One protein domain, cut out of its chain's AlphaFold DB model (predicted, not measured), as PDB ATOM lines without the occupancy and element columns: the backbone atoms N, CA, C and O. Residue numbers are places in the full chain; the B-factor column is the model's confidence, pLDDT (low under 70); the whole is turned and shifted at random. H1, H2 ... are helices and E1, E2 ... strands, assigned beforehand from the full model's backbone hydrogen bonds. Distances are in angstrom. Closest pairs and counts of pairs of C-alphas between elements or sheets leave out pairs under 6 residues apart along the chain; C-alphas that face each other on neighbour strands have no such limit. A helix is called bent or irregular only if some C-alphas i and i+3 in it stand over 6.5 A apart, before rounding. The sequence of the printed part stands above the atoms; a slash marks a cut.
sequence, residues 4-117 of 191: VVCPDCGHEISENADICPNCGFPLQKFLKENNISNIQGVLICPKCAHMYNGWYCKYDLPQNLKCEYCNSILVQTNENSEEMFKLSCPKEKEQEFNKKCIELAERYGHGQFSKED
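Overview. This is residues 4 to 117 of the 191 residues of the protein "Zinc-ribbon domain-containing protein" of Clostridium scindens (strain JCM 10418 / VPI 12708) (UniProt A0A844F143). Little regular structure: loops, residues 34 to 54 and 60 to 80, form the core, with a small head of E1, H1 and their loops at one end and H4 with H3 at the other. Of 114 residues, 41 are in named elements, mostly helix, in the order E1, H1, H2, H3, H4. It is compact, radius of gyration of the C-alphas 14.0 A, spanning 43 by 31 by 21 A.

Along the chain. H4, residues 91 to 108, is 25.5 A long, from C-alpha 91 at (-36.446, -29.935, -26.868), and irregular: C-alphas 92 and 95 are 7.5 A apart. H3 is residues 81 to 88, 10.4 A; H2, 55 to 59, 8.2 A; H1, 27 to 33, 10.0 A; E1, 12 to 14, 7.2 A, from C-alpha 12 at (-35.864, -21.049, 2.318).

Arrangement. H4, with residues 93 to 97 alone, touches H3 at a steep tilt of 51 degrees, opposite ways; the closest C-alphas, Ser 88 and Phe 97, are 5.8 A apart. H3 and H2 only just touch, with 3 pairs of C-alphas within 8 A, the closest Trp 55 and Ser 81 at 5.7 A. H1 touches no helix; E1 pairs with no named strand and is apart from H1. In H1 and H3 every O i to N i+4 pair is within hydrogen-bond range; in H4 12 of 14, in H2 0 of 1 but 2 of 2 O i to N i+3.

Size, cuts and confidence. The C-alphas of Gly 24 and Glu 92, the two farthest apart, are 44.0 A apart. The printed part has no cut; the links E1 to H1, H1 to H2 and H2 to H3 are long, and H3 to H4 is tight. No printed residue is under 70 in pLDDT.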
ATOM      1  N   VAL A   4     -31.858 -19.133  -0.828       95.25
ATOM      2  CA  VAL A   4     -31.334 -20.495  -0.929       95.25
ATOM      3  C   VAL A   4     -32.196 -21.455  -0.138       95.25
ATOM      4  O   VAL A   4     -32.749 -21.109   0.906       95.25
ATOM      5  N   VAL A   5     -32.254 -22.694  -0.608       96.94
ATOM      6  CA  VAL A   5     -32.788 -23.807   0.174       96.94
ATOM      7  C   VAL A   5     -31.714 -24.232   1.171       96.94
ATOM      8  O   VAL A   5     -30.621 -24.649   0.774       96.94
ATOM      9  N   CYS A   6     -32.009 -24.125   2.470       97.50
ATOM     10  CA  CYS A   6     -31.109 -24.586   3.520       97.50
ATOM     11  C   CYS A   6     -30.748 -26.061   3.271       97.50
ATOM     12  O   CYS A   6     -31.645 -26.905   3.233       97.50
ATOM     13  N   PRO A   7     -29.456 -26.410   3.146       96.75
ATOM     14  CA  PRO A   7     -29.038 -27.759   2.761       96.75
ATOM     15  C   PRO A   7     -29.248 -28.810   3.862       96.75
ATOM     16  O   PRO A   7     -28.927 -29.980   3.651       96.75
ATOM     17  N   ASP A   8     -29.722 -28.401   5.037       97.19
ATOM     18  CA  ASP A   8     -29.978 -29.267   6.184       97.19
ATOM     19  C   ASP A   8     -31.482 -29.446   6.431       97.19
ATOM     20  O   ASP A   8     -32.001 -30.547   6.282       97.19
ATOM     21  N   CYS A   9     -32.208 -28.359   6.714       97.25
ATOM     22  CA  CYS A   9     -33.641 -28.435   7.020       97.25
ATOM     23  C   CYS A   9     -34.582 -28.182   5.830       97.25
ATOM     24  O   CYS A   9     -35.792 -28.325   5.983       97.25
ATOM     25  N   GLY A  10     -34.066 -27.759   4.672       96.06
ATOM     26  CA  GLY A  10     -34.874 -27.459   3.485       96.06
ATOM     27  C   GLY A  10     -35.650 -26.137   3.529       96.06
ATOM     28  O   GLY A  10     -36.350 -25.825   2.572       96.06
ATOM     29  N   HIS A  11     -35.542 -25.346   4.602       96.44
ATOM     30  CA  HIS A  11     -36.210 -24.044   4.680       96.44
ATOM     31  C   HIS A  11     -35.546 -23.011   3.764       96.44
ATOM     32  O   HIS A  11     -34.318 -22.968   3.659       96.44
ATOM     33  N   GLU A  12     -36.350 -22.153   3.143       96.50
ATOM     34  CA  GLU A  12     -35.864 -21.049   2.318       96.50
ATOM     35  C   GLU A  12     -35.316 -19.931   3.203       96.50
ATOM     36  O   GLU A  12     -35.976 -19.463   4.130       96.50
ATOM     37  N   ILE A  13     -34.079 -19.518   2.951       95.75
ATOM     38  CA  ILE A  13     -33.385 -18.506   3.750       95.75
ATOM     39  C   ILE A  13     -32.622 -17.547   2.839       95.75
ATOM     40  O   ILE A  13     -32.304 -17.871   1.696       95.75
ATOM     41  N   SER A  14     -32.314 -16.356   3.350       94.44
ATOM     42  CA  SER A  14     -31.482 -15.385   2.635       94.44
ATOM     43  C   SER A  14     -30.090 -15.952   2.354       94.44
ATOM     44  O   SER A  14     -29.474 -16.537   3.246       94.44
ATOM     45  N   GLU A  15     -29.555 -15.693   1.158       92.31
ATOM     46  CA  GLU A  15     -28.161 -16.006   0.816       92.31
ATOM     47  C   GLU A  15     -27.137 -15.332   1.744       92.31
ATOM     48  O   GLU A  15     -26.022 -15.821   1.879       92.31
ATOM     49  N   ASN A  16     -27.524 -14.230   2.399       93.50
ATOM     50  CA  ASN A  16     -26.672 -13.451   3.301       93.50
ATOM     51  C   ASN A  16     -26.771 -13.903   4.765       93.50
ATOM     52  O   ASN A  16     -26.125 -13.315   5.628       93.50
ATOM     53  N   ALA A  17     -27.599 -14.902   5.081       95.69
ATOM     54  CA  ALA A  17     -27.719 -15.386   6.450       95.69
ATOM     55  C   ALA A  17     -26.416 -16.077   6.886       95.69
ATOM     56  O   ALA A  17     -25.936 -16.973   6.195       95.69
ATOM     57  N   ASP A  18     -25.857 -15.696   8.040       97.38
ATOM     58  CA  ASP A  18     -24.706 -16.393   8.640       97.38
ATOM     59  C   ASP A  18     -25.061 -17.834   9.015       97.38
ATOM     60  O   ASP A  18     -24.319 -18.779   8.729       97.38
ATOM     61  N   ILE A  19     -26.241 -17.988   9.620       98.00
ATOM     62  CA  ILE A  19     -26.832 -19.250  10.051       98.00
ATOM     63  C   ILE A  19     -28.299 -19.324   9.612       98.00
ATOM     64  O   ILE A  19     -28.985 -18.307   9.516       98.00
ATOM     65  N   CYS A  20     -28.808 -20.530   9.381       98.00
ATOM     66  CA  CYS A  20     -30.220 -20.761   9.115       98.00
ATOM     67  C   CYS A  20     -31.042 -20.432  10.374       98.00
ATOM     68  O   CYS A  20     -30.837 -21.087  11.399       98.00
ATOM     69  N   PRO A  21     -32.010 -19.500  10.322       97.25
ATOM     70  CA  PRO A  21     -32.859 -19.186  11.471       97.25
ATOM     71  C   PRO A  21     -33.786 -20.341  11.883       97.25
ATOM     72  O   PRO A  21     -34.286 -20.337  13.001       97.25
ATOM     73  N   ASN A  22     -34.011 -21.325  11.003       97.81
ATOM     74  CA  ASN A  22     -34.901 -22.455  11.273       97.81
ATOM     75  C   ASN A  22     -34.207 -23.616  12.011       97.81
ATOM     76  O   ASN A  22     -34.794 -24.190  12.920       97.81
ATOM     77  N   CYS A  23     -32.971 -23.975  11.639       98.12
ATOM     78  CA  CYS A  23     -32.264 -25.122  12.238       98.12
ATOM     79  C   CYS A  23     -30.859 -24.818  12.782       98.12
ATOM     80  O   CYS A  23     -30.207 -25.709  13.317       98.12
ATOM     81  N   GLY A  24     -30.368 -23.584  12.646       97.81
ATOM     82  CA  GLY A  24     -29.027 -23.190  13.093       97.81
ATOM     83  C   GLY A  24     -27.885 -23.588  12.150       97.81
ATOM     84  O   GLY A  24     -26.722 -23.384  12.490       97.81
ATOM     85  N   PHE A  25     -28.181 -24.129  10.962       98.19
ATOM     86  CA  PHE A  25     -27.163 -24.531   9.987       98.19
ATOM     87  C   PHE A  25     -26.234 -23.366   9.589       98.19
ATOM     88  O   PHE A  25     -26.743 -22.334   9.153       98.19
ATOM     89  N   PRO A  26     -24.896 -23.501   9.666       98.25
ATOM     90  CA  PRO A  26     -23.965 -22.400   9.412       98.25
ATOM     91  C   PRO A  26     -23.740 -22.157   7.910       98.25
ATOM     92  O   PRO A  26     -22.768 -22.640   7.323       98.25
ATOM     93  N   LEU A  27     -24.640 -21.398   7.282       97.62
ATOM     94  CA  LEU A  27     -24.690 -21.196   5.832       97.62
ATOM     95  C   LEU A  27     -23.405 -20.572   5.262       97.62
ATOM     96  O   LEU A  27     -22.819 -21.155   4.353       97.62
ATOM     97  N   GLN A  28     -22.924 -19.441   5.790       96.69
ATOM     98  CA  GLN A  28     -21.736 -18.772   5.220       96.69
ATOM     99  C   GLN A  28     -20.476 -19.632   5.324       96.69
ATOM    100  O   GLN A  28     -19.651 -19.669   4.409       96.69
ATOM    101  N   LYS A  29     -20.343 -20.379   6.427       98.12
ATOM    102  CA  LYS A  29     -19.254 -21.343   6.599       98.12
ATOM    103  C   LYS A  29     -19.333 -22.440   5.535       98.12
ATOM    104  O   LYS A  29     -18.330 -22.714   4.883       98.12
ATOM    105  N   PHE A  30     -20.521 -23.004   5.323       98.06
ATOM    106  CA  PHE A  30     -20.748 -24.031   4.309       98.06
ATOM    107  C   PHE A  30     -20.420 -23.543   2.890       98.06
ATOM    108  O   PHE A  30     -19.738 -24.248   2.148       98.06
ATOM    109  N   LEU A  31     -20.862 -22.339   2.513       97.25
ATOM    110  CA  LEU A  31     -20.576 -21.759   1.196       97.25
ATOM    111  C   LEU A  31     -19.067 -21.596   0.977       97.25
ATOM    112  O   LEU A  31     -18.540 -22.002  -0.061       97.25
ATOM    113  N   LYS A  32     -18.355 -21.085   1.990       97.62
ATOM    114  CA  LYS A  32     -16.900 -20.915   1.954       97.62
ATOM    115  C   LYS A  32     -16.157 -22.246   1.816       97.62
ATOM    116  O   LYS A  32     -15.249 -22.345   1.000       97.62
ATOM    117  N   GLU A  33     -16.534 -23.260   2.592       97.81
ATOM    118  CA  GLU A  33     -15.898 -24.589   2.562       97.81
ATOM    119  C   GLU A  33     -16.090 -25.307   1.218       97.81
ATOM    120  O   GLU A  33     -15.225 -26.076   0.805       97.81
ATOM    121  N   ASN A  34     -17.187 -25.018   0.515       96.88
ATOM    122  CA  ASN A  34     -17.510 -25.617  -0.781       96.88
ATOM    123  C   ASN A  34     -17.184 -24.708  -1.977       96.88
ATOM    124  O   ASN A  34     -17.537 -25.037  -3.106       96.88
ATOM    125  N   ASN A  35     -16.490 -23.586  -1.753       96.81
ATOM    126  CA  ASN A  35     -16.103 -22.624  -2.792       96.81
ATOM    127  C   ASN A  35     -17.292 -22.090  -3.619       96.81
ATOM    128  O   ASN A  35     -17.173 -21.879  -4.826       96.81
ATOM    129  N   ILE A  36     -18.435 -21.863  -2.966       96.25
ATOM    130  CA  ILE A  36     -19.627 -21.275  -3.581       96.25
ATOM    131  C   ILE A  36     -19.661 -19.786  -3.229       96.25
ATOM    132  O   ILE A  36     -19.971 -19.407  -2.104       96.25
ATOM    133  N   SER A  37     -19.323 -18.940  -4.196       94.56
ATOM    134  CA  SER A  37     -19.311 -17.477  -4.077       94.56
ATOM    135  C   SER A  37     -20.422 -16.788  -4.872       94.56
ATOM    136  O   SER A  37     -20.720 -15.626  -4.612       94.56
ATOM    137  N   ASN A  38     -21.037 -17.482  -5.834       92.19
ATOM    138  CA  ASN A  38     -22.090 -16.948  -6.692       92.19
ATOM    139  C   ASN A  38     -23.262 -17.934  -6.799       92.19
ATOM    140  O   ASN A  38     -23.297 -18.791  -7.682       92.19
ATOM    141  N   ILE A  39     -24.246 -17.774  -5.915       90.19
ATOM    142  CA  ILE A  39     -25.458 -18.608  -5.854       90.19
ATOM    143  C   ILE A  39     -26.371 -18.386  -7.069       90.19
ATOM    144  O   ILE A  39     -27.078 -19.296  -7.493       90.19
ATOM    145  N   GLN A  40     -26.327 -17.192  -7.659       89.88
ATOM    146  CA  GLN A  40     -27.102 -16.843  -8.852       89.88
ATOM    147  C   GLN A  40     -26.493 -17.434 -10.137       89.88
ATOM    148  O   GLN A  40     -27.097 -17.356 -11.210       89.88
ATOM    149  N   GLY A  41     -25.283 -17.997 -10.040       92.12
ATOM    150  CA  GLY A  41     -24.589 -18.680 -11.122       92.12
ATOM    151  C   GLY A  41     -25.075 -20.113 -11.344       92.12
ATOM    152  O   GLY A  41     -25.956 -20.629 -10.658       92.12
ATOM    153  N   VAL A  42     -24.453 -20.777 -12.318       95.75
ATOM    154  CA  VAL A  42     -24.737 -22.179 -12.627       95.75
ATOM    155  C   VAL A  42     -24.020 -23.083 -11.626       95.75
ATOM    156  O   VAL A  42     -22.786 -23.152 -11.605       95.75
ATOM    157  N   LEU A  43     -24.803 -23.817 -10.838       97.50
ATOM    158  CA  LEU A  43     -24.323 -24.908  -9.998       97.50
ATOM    159  C   LEU A  43     -24.616 -26.244 -10.687       97.50
ATOM    160  O   LEU A  43     -25.724 -26.473 -11.175       97.50
ATOM    161  N   ILE A  44     -23.637 -27.142 -10.723       98.00
ATOM    162  CA  ILE A  44     -23.771 -28.474 -11.320       98.00
ATOM    163  C   ILE A  44     -23.672 -29.541 -10.233       98.00
ATOM    164  O   ILE A  44     -22.830 -29.466  -9.337       98.00
ATOM    165  N   CYS A  45     -24.526 -30.559 -10.299       98.44
ATOM    166  CA  CYS A  45     -24.334 -31.745  -9.484       98.44
ATOM    167  C   CYS A  45     -23.134 -32.544 -10.020       98.44
ATOM    168  O   CYS A  45     -23.189 -33.013 -11.160       98.44
ATOM    169  N   PRO A  46     -22.083 -32.778  -9.215       98.19
ATOM    170  CA  PRO A  46     -20.878 -33.463  -9.683       98.19
ATOM    171  C   PRO A  46     -21.101 -34.958  -9.951       98.19
ATOM    172  O   PRO A  46     -20.306 -35.583 -10.643       98.19
ATOM    173  N   LYS A  47     -22.178 -35.533  -9.400       98.06
ATOM    174  CA  LYS A  47     -22.475 -36.967  -9.450       98.06
ATOM    175  C   LYS A  47     -23.428 -37.332 -10.584       98.06
ATOM    176  O   LYS A  47     -23.118 -38.198 -11.394       98.06
ATOM    177  N   CYS A  48     -24.571 -36.650 -10.662       98.19
ATOM    178  CA  CYS A  48     -25.598 -36.933 -11.665       98.19
ATOM    179  C   CYS A  48     -25.678 -35.910 -12.798       98.19
ATOM    180  O   CYS A  48     -26.524 -36.077 -13.655       98.19
ATOM    181  N   ALA A  49     -24.857 -34.856 -12.819       98.12
ATOM    182  CA  ALA A  49     -24.909 -33.788 -13.825       98.12
ATOM    183  C   ALA A  49     -26.234 -32.995 -13.897       98.12
ATOM    184  O   ALA A  49     -26.482 -32.295 -14.877       98.12
ATOM    185  N   HIS A  50     -27.074 -33.021 -12.856       97.31
ATOM    186  CA  HIS A  50     -28.210 -32.101 -12.784       97.31
ATOM    187  C   HIS A  50     -27.728 -30.654 -12.655       97.31
ATOM    188  O   HIS A  50     -26.987 -30.326 -11.724       97.31
ATOM    189  N   MET A  51     -28.169 -29.791 -13.566       96.25
ATOM    190  CA  MET A  51     -27.822 -28.375 -13.581       96.25
ATOM    191  C   MET A  51     -28.867 -27.538 -12.836       96.25
ATOM    192  O   MET A  51     -30.062 -27.656 -13.086       96.25
ATOM    193  N   TYR A  52     -28.392 -26.612 -12.009       95.19
ATOM    194  CA  TYR A  52     -29.176 -25.573 -11.355       95.19
ATOM    195  C   TYR A  52     -28.700 -24.209 -11.860       95.19
ATOM    196  O   TYR A  52     -27.598 -23.775 -11.535       95.19
ATOM    197  N   ASN A  53     -29.505 -23.526 -12.677       85.31
ATOM    198  CA  ASN A  53     -29.045 -22.328 -13.389       85.31
ATOM    199  C   ASN A  53     -28.888 -21.071 -12.508       85.31
ATOM    200  O   ASN A  53     -28.280 -20.115 -12.978       85.31
ATOM    201  N   GLY A  54     -29.449 -21.022 -11.291       81.88
ATOM    202  CA  GLY A  54     -29.402 -19.844 -10.405       81.88
ATOM    203  C   GLY A  54     -30.118 -18.592 -10.941       81.88
ATOM    204  O   GLY A  54     -30.341 -17.634 -10.204       81.88
ATOM    205  N   TRP A  55     -30.548 -18.591 -12.208       80.25
ATOM    206  CA  TRP A  55     -31.184 -17.459 -12.887       80.25
ATOM    207  C   TRP A  55     -32.502 -17.063 -12.221       80.25
ATOM    208  O   TRP A  55     -32.829 -15.880 -12.125       80.25
ATOM    209  N   TYR A  56     -33.225 -18.054 -11.703       82.06
ATOM    210  CA  TYR A  56     -34.503 -17.862 -11.030       82.06
ATOM    211  C   TYR A  56     -34.401 -17.084  -9.711       82.06
ATOM    212  O   TYR A  56     -35.390 -16.487  -9.293       82.06
ATOM    213  N   CYS A  57     -33.211 -16.963  -9.114       79.00
ATOM    214  CA  CYS A  57     -32.996 -16.115  -7.939       79.00
ATOM    215  C   CYS A  57     -33.281 -14.630  -8.190       79.00
ATOM    216  O   CYS A  57     -33.498 -13.877  -7.244       79.00
ATOM    217  N   LYS A  58     -33.311 -14.197  -9.459       79.19
ATOM    218  CA  LYS A  58     -33.744 -12.845  -9.846       79.19
ATOM    219  C   LYS A  58     -35.241 -12.607  -9.633       79.19
ATOM    220  O   LYS A  58     -35.663 -11.457  -9.607       79.19
ATOM    221  N   TYR A  59     -36.015 -13.680  -9.500       84.69
ATOM    222  CA  TYR A  59     -37.463 -13.679  -9.304       84.69
ATOM    223  C   TYR A  59     -37.843 -14.221  -7.919       84.69
ATOM    224  O   TYR A  59     -38.904 -14.815  -7.765       84.69
ATOM    225  N   ASP A  60     -36.944 -14.067  -6.939       86.06
ATOM    226  CA  ASP A  60     -37.121 -14.515  -5.551       86.06
ATOM    227  C   ASP A  60     -37.420 -16.023  -5.411       86.06
ATOM    228  O   ASP A  60     -38.029 -16.459  -4.440       86.06
ATOM    229  N   LEU A  61     -36.961 -16.843  -6.366       88.88
ATOM    230  CA  LEU A  61     -36.997 -18.301  -6.249       88.88
ATOM    231  C   LEU A  61     -35.693 -18.819  -5.623       88.88
ATOM    232  O   LEU A  61     -34.603 -18.368  -6.009       88.88
ATOM    233  N   PRO A  62     -35.769 -19.769  -4.678       92.94
ATOM    234  CA  PRO A  62     -34.596 -20.240  -3.963       92.94
ATOM    235  C   PRO A  62     -33.723 -21.156  -4.831       92.94
ATOM    236  O   PRO A  62     -34.213 -22.027  -5.552       92.94
ATOM    237  N   GLN A  63     -32.405 -21.007  -4.715       94.75
ATOM    238  CA  GLN A  63     -31.437 -21.929  -5.308       94.75
ATOM    239  C   GLN A  63     -31.123 -23.070  -4.336       94.75
ATOM    240  O   GLN A  63     -30.871 -22.860  -3.148       94.75
ATOM    241  N   ASN A  64     -31.082 -24.298  -4.847       96.38
ATOM    242  CA  ASN A  64     -30.617 -25.443  -4.072       96.38
ATOM    243  C   ASN A  64     -29.089 -25.429  -3.930       96.38
ATOM    244  O   ASN A  64     -28.387 -25.088  -4.872       96.38
ATOM    245  N   LEU A  65     -28.576 -25.853  -2.771       97.00
ATOM    246  CA  LEU A  65     -27.136 -26.057  -2.533       97.00
ATOM    247  C   LEU A  65     -26.734 -27.544  -2.520       97.00
ATOM    248  O   LEU A  65     -25.550 -27.886  -2.539       97.00
ATOM    249  N   LYS A  66     -27.731 -28.433  -2.515       97.50
ATOM    250  CA  LYS A  66     -27.591 -29.882  -2.680       97.50
ATOM    251  C   LYS A  66     -28.496 -30.362  -3.802       97.50
ATOM    252  O   LYS A  66     -29.556 -29.796  -4.049       97.50
ATOM    253  N   CYS A  67     -28.088 -31.430  -4.472       97.19
ATOM    254  CA  CYS A  67     -28.870 -32.016  -5.542       97.19
ATOM    255  C   CYS A  67     -30.124 -32.715  -5.001       97.19
ATOM    256  O   CYS A  67     -30.022 -33.634  -4.196       97.19
ATOM    257  N   GLU A  68     -31.299 -32.381  -5.524       95.19
ATOM    258  CA  GLU A  68     -32.572 -33.004  -5.130       95.19
ATOM    259  C   GLU A  68     -32.677 -34.504  -5.495       95.19
ATOM    260  O   GLU A  68     -33.536 -35.215  -4.979       95.19
ATOM    261  N   TYR A  69     -31.816 -35.008  -6.391       95.31
ATOM    262  CA  TYR A  69     -31.888 -36.387  -6.897       95.31
ATOM    263  C   TYR A  69     -30.951 -37.359  -6.183       95.31
ATOM    264  O   TYR A  69     -31.296 -38.538  -6.045       95.31
ATOM    265  N   CYS A  70     -29.777 -36.881  -5.766       94.75
ATOM    266  CA  CYS A  70     -28.718 -37.700  -5.167       94.75
ATOM    267  C   CYS A  70     -28.121 -37.109  -3.879       94.75
ATOM    268  O   CYS A  70     -27.262 -37.743  -3.273       94.75
ATOM    269  N   ASN A  71     -28.573 -35.925  -3.454       95.62
ATOM    270  CA  ASN A  71     -28.152 -35.219  -2.240       95.62
ATOM    271  C   ASN A  71     -26.677 -34.765  -2.200       95.62
ATOM    272  O   ASN A  71     -26.214 -34.264  -1.175       95.62
ATOM    273  N   SER A  72     -25.935 -34.904  -3.306       97.06
ATOM    274  CA  SER A  72     -24.574 -34.370  -3.435       97.06
ATOM    275  C   SER A  72     -24.560 -32.848  -3.312       97.06
ATOM    276  O   SER A  72     -25.455 -32.174  -3.826       97.06
ATOM    277  N   ILE A  73     -23.522 -32.307  -2.672       97.88
ATOM    278  CA  ILE A  73     -23.265 -30.864  -2.662       97.88
ATOM    279  C   ILE A  73     -22.993 -30.416  -4.098       97.88
ATOM    280  O   ILE A  73     -22.276 -31.093  -4.841       97.88
ATOM    281  N   LEU A  74     -23.610 -29.310  -4.501       97.94
ATOM    282  CA  LEU A  74     -23.432 -28.780  -5.844       97.94
ATOM    283  C   LEU A  74     -22.106 -28.037  -5.964       97.94
ATOM    284  O   LEU A  74     -21.641 -27.417  -5.011       97.94
ATOM    285  N   VAL A  75     -21.532 -28.069  -7.160       97.75
ATOM    286  CA  VAL A  75     -20.274 -27.388  -7.460       97.75
ATOM    287  C   VAL A  75     -20.558 -26.168  -8.326       97.75
ATOM    288  O   VAL A  75     -21.312 -26.247  -9.298       97.75
ATOM    289  N   GLN A  76     -19.958 -25.034  -7.972       97.06
ATOM    290  CA  GLN A  76     -20.048 -23.816  -8.767       97.06
ATOM    291  C   GLN A  76     -19.250 -23.952 -10.066       97.06
ATOM    292  O   GLN A  76     -18.114 -24.422 -10.070       97.06
ATOM    293  N   THR A  77     -19.845 -23.497 -11.167       96.94
ATOM    294  CA  THR A  77     -19.186 -23.410 -12.473       96.94
ATOM    295  C   THR A  77     -18.980 -21.950 -12.877       96.94
ATOM    296  O   THR A  77     -19.571 -21.039 -12.296       96.94
ATOM    297  N   ASN A  78     -18.170 -21.730 -13.913       95.25
ATOM    298  CA  ASN A  78     -17.989 -20.413 -14.531       95.25
ATOM    299  C   ASN A  78     -18.945 -20.167 -15.715       95.25
ATOM    300  O   ASN A  78     -18.717 -19.255 -16.506       95.25
ATOM    301  N   GLU A  79     -19.972 -21.002 -15.886       94.94
ATOM    302  CA  GLU A  79     -20.905 -20.886 -17.008       94.94
ATOM    303  C   GLU A  79     -21.898 -19.739 -16.799       94.94
ATOM    304  O   GLU A  79     -22.303 -19.422 -15.676       94.94
ATOM    305  N   ASN A  80     -22.327 -19.128 -17.901       92.25
ATOM    306  CA  ASN A  80     -23.330 -18.077 -17.872       92.25
ATOM    307  C   ASN A  80     -24.739 -18.679 -17.722       92.25
ATOM    308  O   ASN A  80     -25.182 -19.478 -18.549       92.25
ATOM    309  N   SER A  81     -25.470 -18.260 -16.687       91.00
ATOM    310  CA  SER A  81     -26.815 -18.766 -16.384       91.00
ATOM    311  C   SER A  81     -27.834 -18.539 -17.502       91.00
ATOM    312  O   SER A  81     -28.700 -19.384 -17.721       91.00
ATOM    313  N   GLU A  82     -27.746 -17.417 -18.222       89.75
ATOM    314  CA  GLU A  82     -28.662 -17.091 -19.319       89.75
ATOM    315  C   GLU A  82     -28.378 -17.948 -20.559       89.75
ATOM    316  O   GLU A  82     -29.308 -18.432 -21.206       89.75
ATOM    317  N   GLU A  83     -27.104 -18.179 -20.879       91.06
ATOM    318  CA  GLU A  83     -26.711 -19.058 -21.985       91.06
ATOM    319  C   GLU A  83     -27.112 -20.509 -21.709       91.06
ATOM    320  O   GLU A  83     -27.723 -21.154 -22.565       91.06
ATOM    321  N   MET A  84     -26.865 -20.997 -20.490       93.06
ATOM    322  CA  MET A  84     -27.281 -22.339 -20.084       93.06
ATOM    323  C   MET A  84     -28.805 -22.499 -20.087       93.06
ATOM    324  O   MET A  84     -29.305 -23.532 -20.528       93.06
ATOM    325  N   PHE A  85     -29.556 -21.473 -19.675       90.38
ATOM    326  CA  PHE A  85     -31.017 -21.473 -19.769       90.38
ATOM    327  C   PHE A  85     -31.506 -21.548 -21.225       90.38
ATOM    328  O   PHE A  85     -32.375 -22.355 -21.558       90.38
ATOM    329  N   LYS A  86     -30.913 -20.758 -22.130       91.75
ATOM    330  CA  LYS A  86     -31.236 -20.807 -23.567       91.75
ATOM    331  C   LYS A  86     -30.923 -22.171 -24.182       91.75
ATOM    332  O   LYS A  86     -31.635 -22.594 -25.090       91.75
ATOM    333  N   LEU A  87     -29.885 -22.853 -23.701       92.44
ATOM    334  CA  LEU A  87     -29.551 -24.212 -24.123       92.44
ATOM    335  C   LEU A  87     -30.542 -25.253 -23.572       92.44
ATOM    336  O   LEU A  87     -30.872 -26.191 -24.291       92.44
ATOM    337  N   SER A  88     -31.045 -25.079 -22.343       90.44
ATOM    338  CA  SER A  88     -31.963 -26.036 -21.704       90.44
ATOM    339  C   SER A  88     -33.405 -25.987 -22.219       90.44
ATOM    340  O   SER A  88     -34.140 -26.954 -22.046       90.44
ATOM    341  N   CYS A  89     -33.843 -24.865 -22.802       86.88
ATOM    342  CA  CYS A  89     -35.246 -24.658 -23.187       86.88
ATOM    343  C   CYS A  89     -35.725 -25.471 -24.410       86.88
ATOM    344  O   CYS A  89     -36.816 -26.041 -24.335       86.88
ATOM    345  N   PRO A  90     -35.004 -25.521 -25.548       91.94
ATOM    346  CA  PRO A  90     -35.494 -26.208 -26.742       91.94
ATOM    347  C   PRO A  90     -35.368 -27.727 -26.612       91.94
ATOM    348  O   PRO A  90     -34.289 -28.244 -26.315       91.94
ATOM    349  N   LYS A  91     -36.441 -28.463 -26.923       88.94
ATOM    350  CA  LYS A  91     -36.446 -29.935 -26.868       88.94
ATOM    351  C   LYS A  91     -35.446 -30.545 -27.853       88.94
ATOM    352  O   LYS A  91     -34.816 -31.556 -27.564       88.94
ATOM    353  N   GLU A  92     -35.251 -29.903 -28.997       94.62
ATOM    354  CA  GLU A  92     -34.307 -30.321 -30.034       94.62
ATOM    355  C   GLU A  92     -32.852 -30.266 -29.542       94.62
ATOM    356  O   GLU A  92     -32.005 -31.006 -30.037       94.62
ATOM    357  N   LYS A  93     -32.565 -29.425 -28.539       94.19
ATOM    358  CA  LYS A  93     -31.238 -29.272 -27.937       94.19
ATOM    359  C   LYS A  93     -31.019 -30.134 -26.698       94.19
ATOM    360  O   LYS A  93     -29.949 -30.057 -26.101       94.19
ATOM    361  N   GLU A  94     -31.964 -30.998 -26.322       93.25
ATOM    362  CA  GLU A  94     -31.856 -31.806 -25.099       93.25
ATOM    363  C   GLU A  94     -30.555 -32.629 -25.059       93.25
ATOM    364  O   GLU A  94     -29.897 -32.730 -24.024       93.25
ATOM    365  N   GLN A  95     -30.138 -33.197 -26.193       95.06
ATOM    366  CA  GLN A  95     -28.893 -33.966 -26.281       95.06
ATOM    367  C   GLN A  95     -27.648 -33.086 -26.088       95.06
ATOM    368  O   GLN A  95     -26.730 -33.474 -25.365       95.06
ATOM    369  N   GLU A  96     -27.629 -31.903 -26.703       97.00
ATOM    370  CA  GLU A  96     -26.546 -30.920 -26.580       97.00
ATOM    371  C   GLU A  96     -26.434 -30.416 -25.135       97.00
ATOM    372  O   GLU A  96     -25.352 -30.427 -24.548       97.00
ATOM    373  N   PHE A  97     -27.573 -30.074 -24.532       96.19
ATOM    374  CA  PHE A  97     -27.679 -29.668 -23.137       96.19
ATOM    375  C   PHE A  97     -27.178 -30.756 -22.178       96.19
ATOM    376  O   PHE A  97     -26.344 -30.485 -21.315       96.19
ATOM    377  N   ASN A  98     -27.628 -32.001 -22.361       96.56
ATOM    378  CA  ASN A  98     -27.195 -33.134 -21.543       96.56
ATOM    379  C   ASN A  98     -25.683 -33.366 -21.659       96.56
ATOM    380  O   ASN A  98     -25.012 -33.557 -20.647       96.56
ATOM    381  N   LYS A  99     -25.131 -33.299 -22.878       97.69
ATOM    382  CA  LYS A  99     -23.688 -33.427 -23.107       97.69
ATOM    383  C   LYS A  99     -22.909 -32.333 -22.376       97.69
ATOM    384  O   LYS A  99     -21.928 -32.642 -21.705       97.69
ATOM    385  N   LYS A 100     -23.367 -31.080 -22.463       97.81
ATOM    386  CA  LYS A 100     -22.760 -29.950 -21.749       97.81
ATOM    387  C   LYS A 100     -22.812 -30.154 -20.232       97.81
ATOM    388  O   LYS A 100     -21.817 -29.924 -19.559       97.81
ATOM    389  N   CYS A 101     -23.930 -30.631 -19.688       97.81
ATOM    390  CA  CYS A 101     -24.052 -30.901 -18.254       97.81
ATOM    391  C   CYS A 101     -23.078 -31.991 -17.775       97.81
ATOM    392  O   CYS A 101     -22.447 -31.823 -16.733       97.81
ATOM    393  N   ILE A 102     -22.921 -33.073 -18.545       98.25
ATOM    394  CA  ILE A 102     -21.954 -34.142 -18.250       98.25
ATOM    395  C   ILE A 102     -20.524 -33.592 -18.284       98.25
ATOM    396  O   ILE A 102     -19.782 -33.791 -17.329       98.25
ATOM    397  N   GLU A 103     -20.167 -32.822 -19.317       98.12
ATOM    398  CA  GLU A 103     -18.851 -32.173 -19.421       98.12
ATOM    399  C   GLU A 103     -18.546 -31.308 -18.185       98.12
ATOM    400  O   GLU A 103     -17.430 -31.328 -17.662       98.12
ATOM    401  N   LEU A 104     -19.535 -30.556 -17.691       98.06
ATOM    402  CA  LEU A 104     -19.389 -29.745 -16.481       98.06
ATOM    403  C   LEU A 104     -19.222 -30.611 -15.228       98.06
ATOM    404  O   LEU A 104     -18.353 -30.323 -14.406       98.06
ATOM    405  N   ALA A 105     -20.012 -31.673 -15.081       98.25
ATOM    406  CA  ALA A 105     -19.886 -32.588 -13.951       98.25
ATOM    407  C   ALA A 105     -18.520 -33.291 -13.936       98.25
ATOM    408  O   ALA A 105     -17.906 -33.405 -12.882       98.25
ATOM    409  N   GLU A 106     -17.994 -33.691 -15.092       97.69
ATOM    410  CA  GLU A 106     -16.655 -34.278 -15.203       97.69
ATOM    411  C   GLU A 106     -15.554 -33.250 -14.902       97.69
ATOM    412  O   GLU A 106     -14.626 -33.541 -14.144       97.69
ATOM    413  N   ARG A 107     -15.676 -32.029 -15.442       97.75
ATOM    414  CA  ARG A 107     -14.687 -30.952 -15.269       97.75
ATOM    415  C   ARG A 107     -14.590 -30.459 -13.827       97.75
ATOM    416  O   ARG A 107     -13.486 -30.257 -13.332       97.75
ATOM    417  N   TYR A 108     -15.729 -30.225 -13.178       97.06
ATOM    418  CA  TYR A 108     -15.794 -29.607 -11.849       97.06
ATOM    419  C   TYR A 108     -16.016 -30.626 -10.723       97.06
ATOM    420  O   TYR A 108     -15.740 -30.340  -9.565       97.06
ATOM    421  N   GLY A 109     -16.509 -31.826 -11.035       94.88
ATOM    422  CA  GLY A 109     -16.915 -32.823 -10.044       94.88
ATOM    423  C   GLY A 109     -15.828 -33.785  -9.582       94.88
ATOM    424  O   GLY A 109     -16.138 -34.707  -8.832       94.88
ATOM    425  N   HIS A 110     -14.571 -33.593  -9.995       93.56
ATOM    426  CA  HIS A 110     -13.420 -34.383  -9.533       93.56
ATOM    427  C   HIS A 110     -13.617 -35.908  -9.659       93.56
ATOM    428  O   HIS A 110     -13.274 -36.667  -8.756       93.56
ATOM    429  N   GLY A 111     -14.196 -36.361 -10.776       94.12
ATOM    430  CA  GLY A 111     -14.397 -37.789 -11.057       94.12
ATOM    431  C   GLY A 111     -15.573 -38.445 -10.328       94.12
ATOM    432  O   GLY A 111     -15.685 -39.665 -10.344       94.12
ATOM    433  N   GLN A 112     -16.463 -37.667  -9.703       96.94
ATOM    434  CA  GLN A 112     -17.671 -38.195  -9.051       96.94
ATOM    435  C   GLN A 112     -18.788 -38.579 -10.029       96.94
ATOM    436  O   GLN A 112     -19.765 -39.203  -9.612       96.94
ATOM    437  N   PHE A 113     -18.677 -38.179 -11.299       98.12
ATOM    438  CA  PHE A 113     -19.729 -38.397 -12.279       98.12
ATOM    439  C   PHE A 113     -19.999 -39.889 -12.480       98.12
ATOM    440  O   PHE A 113     -19.088 -40.692 -12.679       98.12
ATOM    441  N   SER A 114     -21.279 -40.241 -12.470       97.19
ATOM    442  CA  SER A 114     -21.759 -41.593 -12.694       97.19
ATOM    443  C   SER A 114     -22.874 -41.569 -13.724       97.19
ATOM    444  O   SER A 114     -23.884 -40.873 -13.578       97.19
ATOM    445  N   LYS A 115     -22.709 -42.384 -14.769       97.19
ATOM    446  CA  LYS A 115     -23.737 -42.566 -15.793       97.19
ATOM    447  C   LYS A 115     -25.036 -43.110 -15.190       97.19
ATOM    448  O   LYS A 115     -26.112 -42.673 -15.582       97.19
ATOM    449  N   GLU A 116     -24.929 -44.007 -14.212       97.31
ATOM    450  CA  GLU A 116     -26.078 -44.561 -13.494       97.31
ATOM    451  C   GLU A 116     -26.846 -43.459 -12.749       97.31
ATOM    452  O   GLU A 116     -28.069 -43.370 -12.839       97.31
ATOM    453  N   ASP A 117     -26.140 -42.558 -12.062       97.50
ATOM    454  CA  ASP A 117     -26.778 -41.456 -11.340       97.50
ATOM    455  C   ASP A 117     -27.419 -40.430 -12.282       97.50
ATOM    456  O   ASP A 117     -28.492 -39.903 -11.975       97.50
TER     457      ASP A 117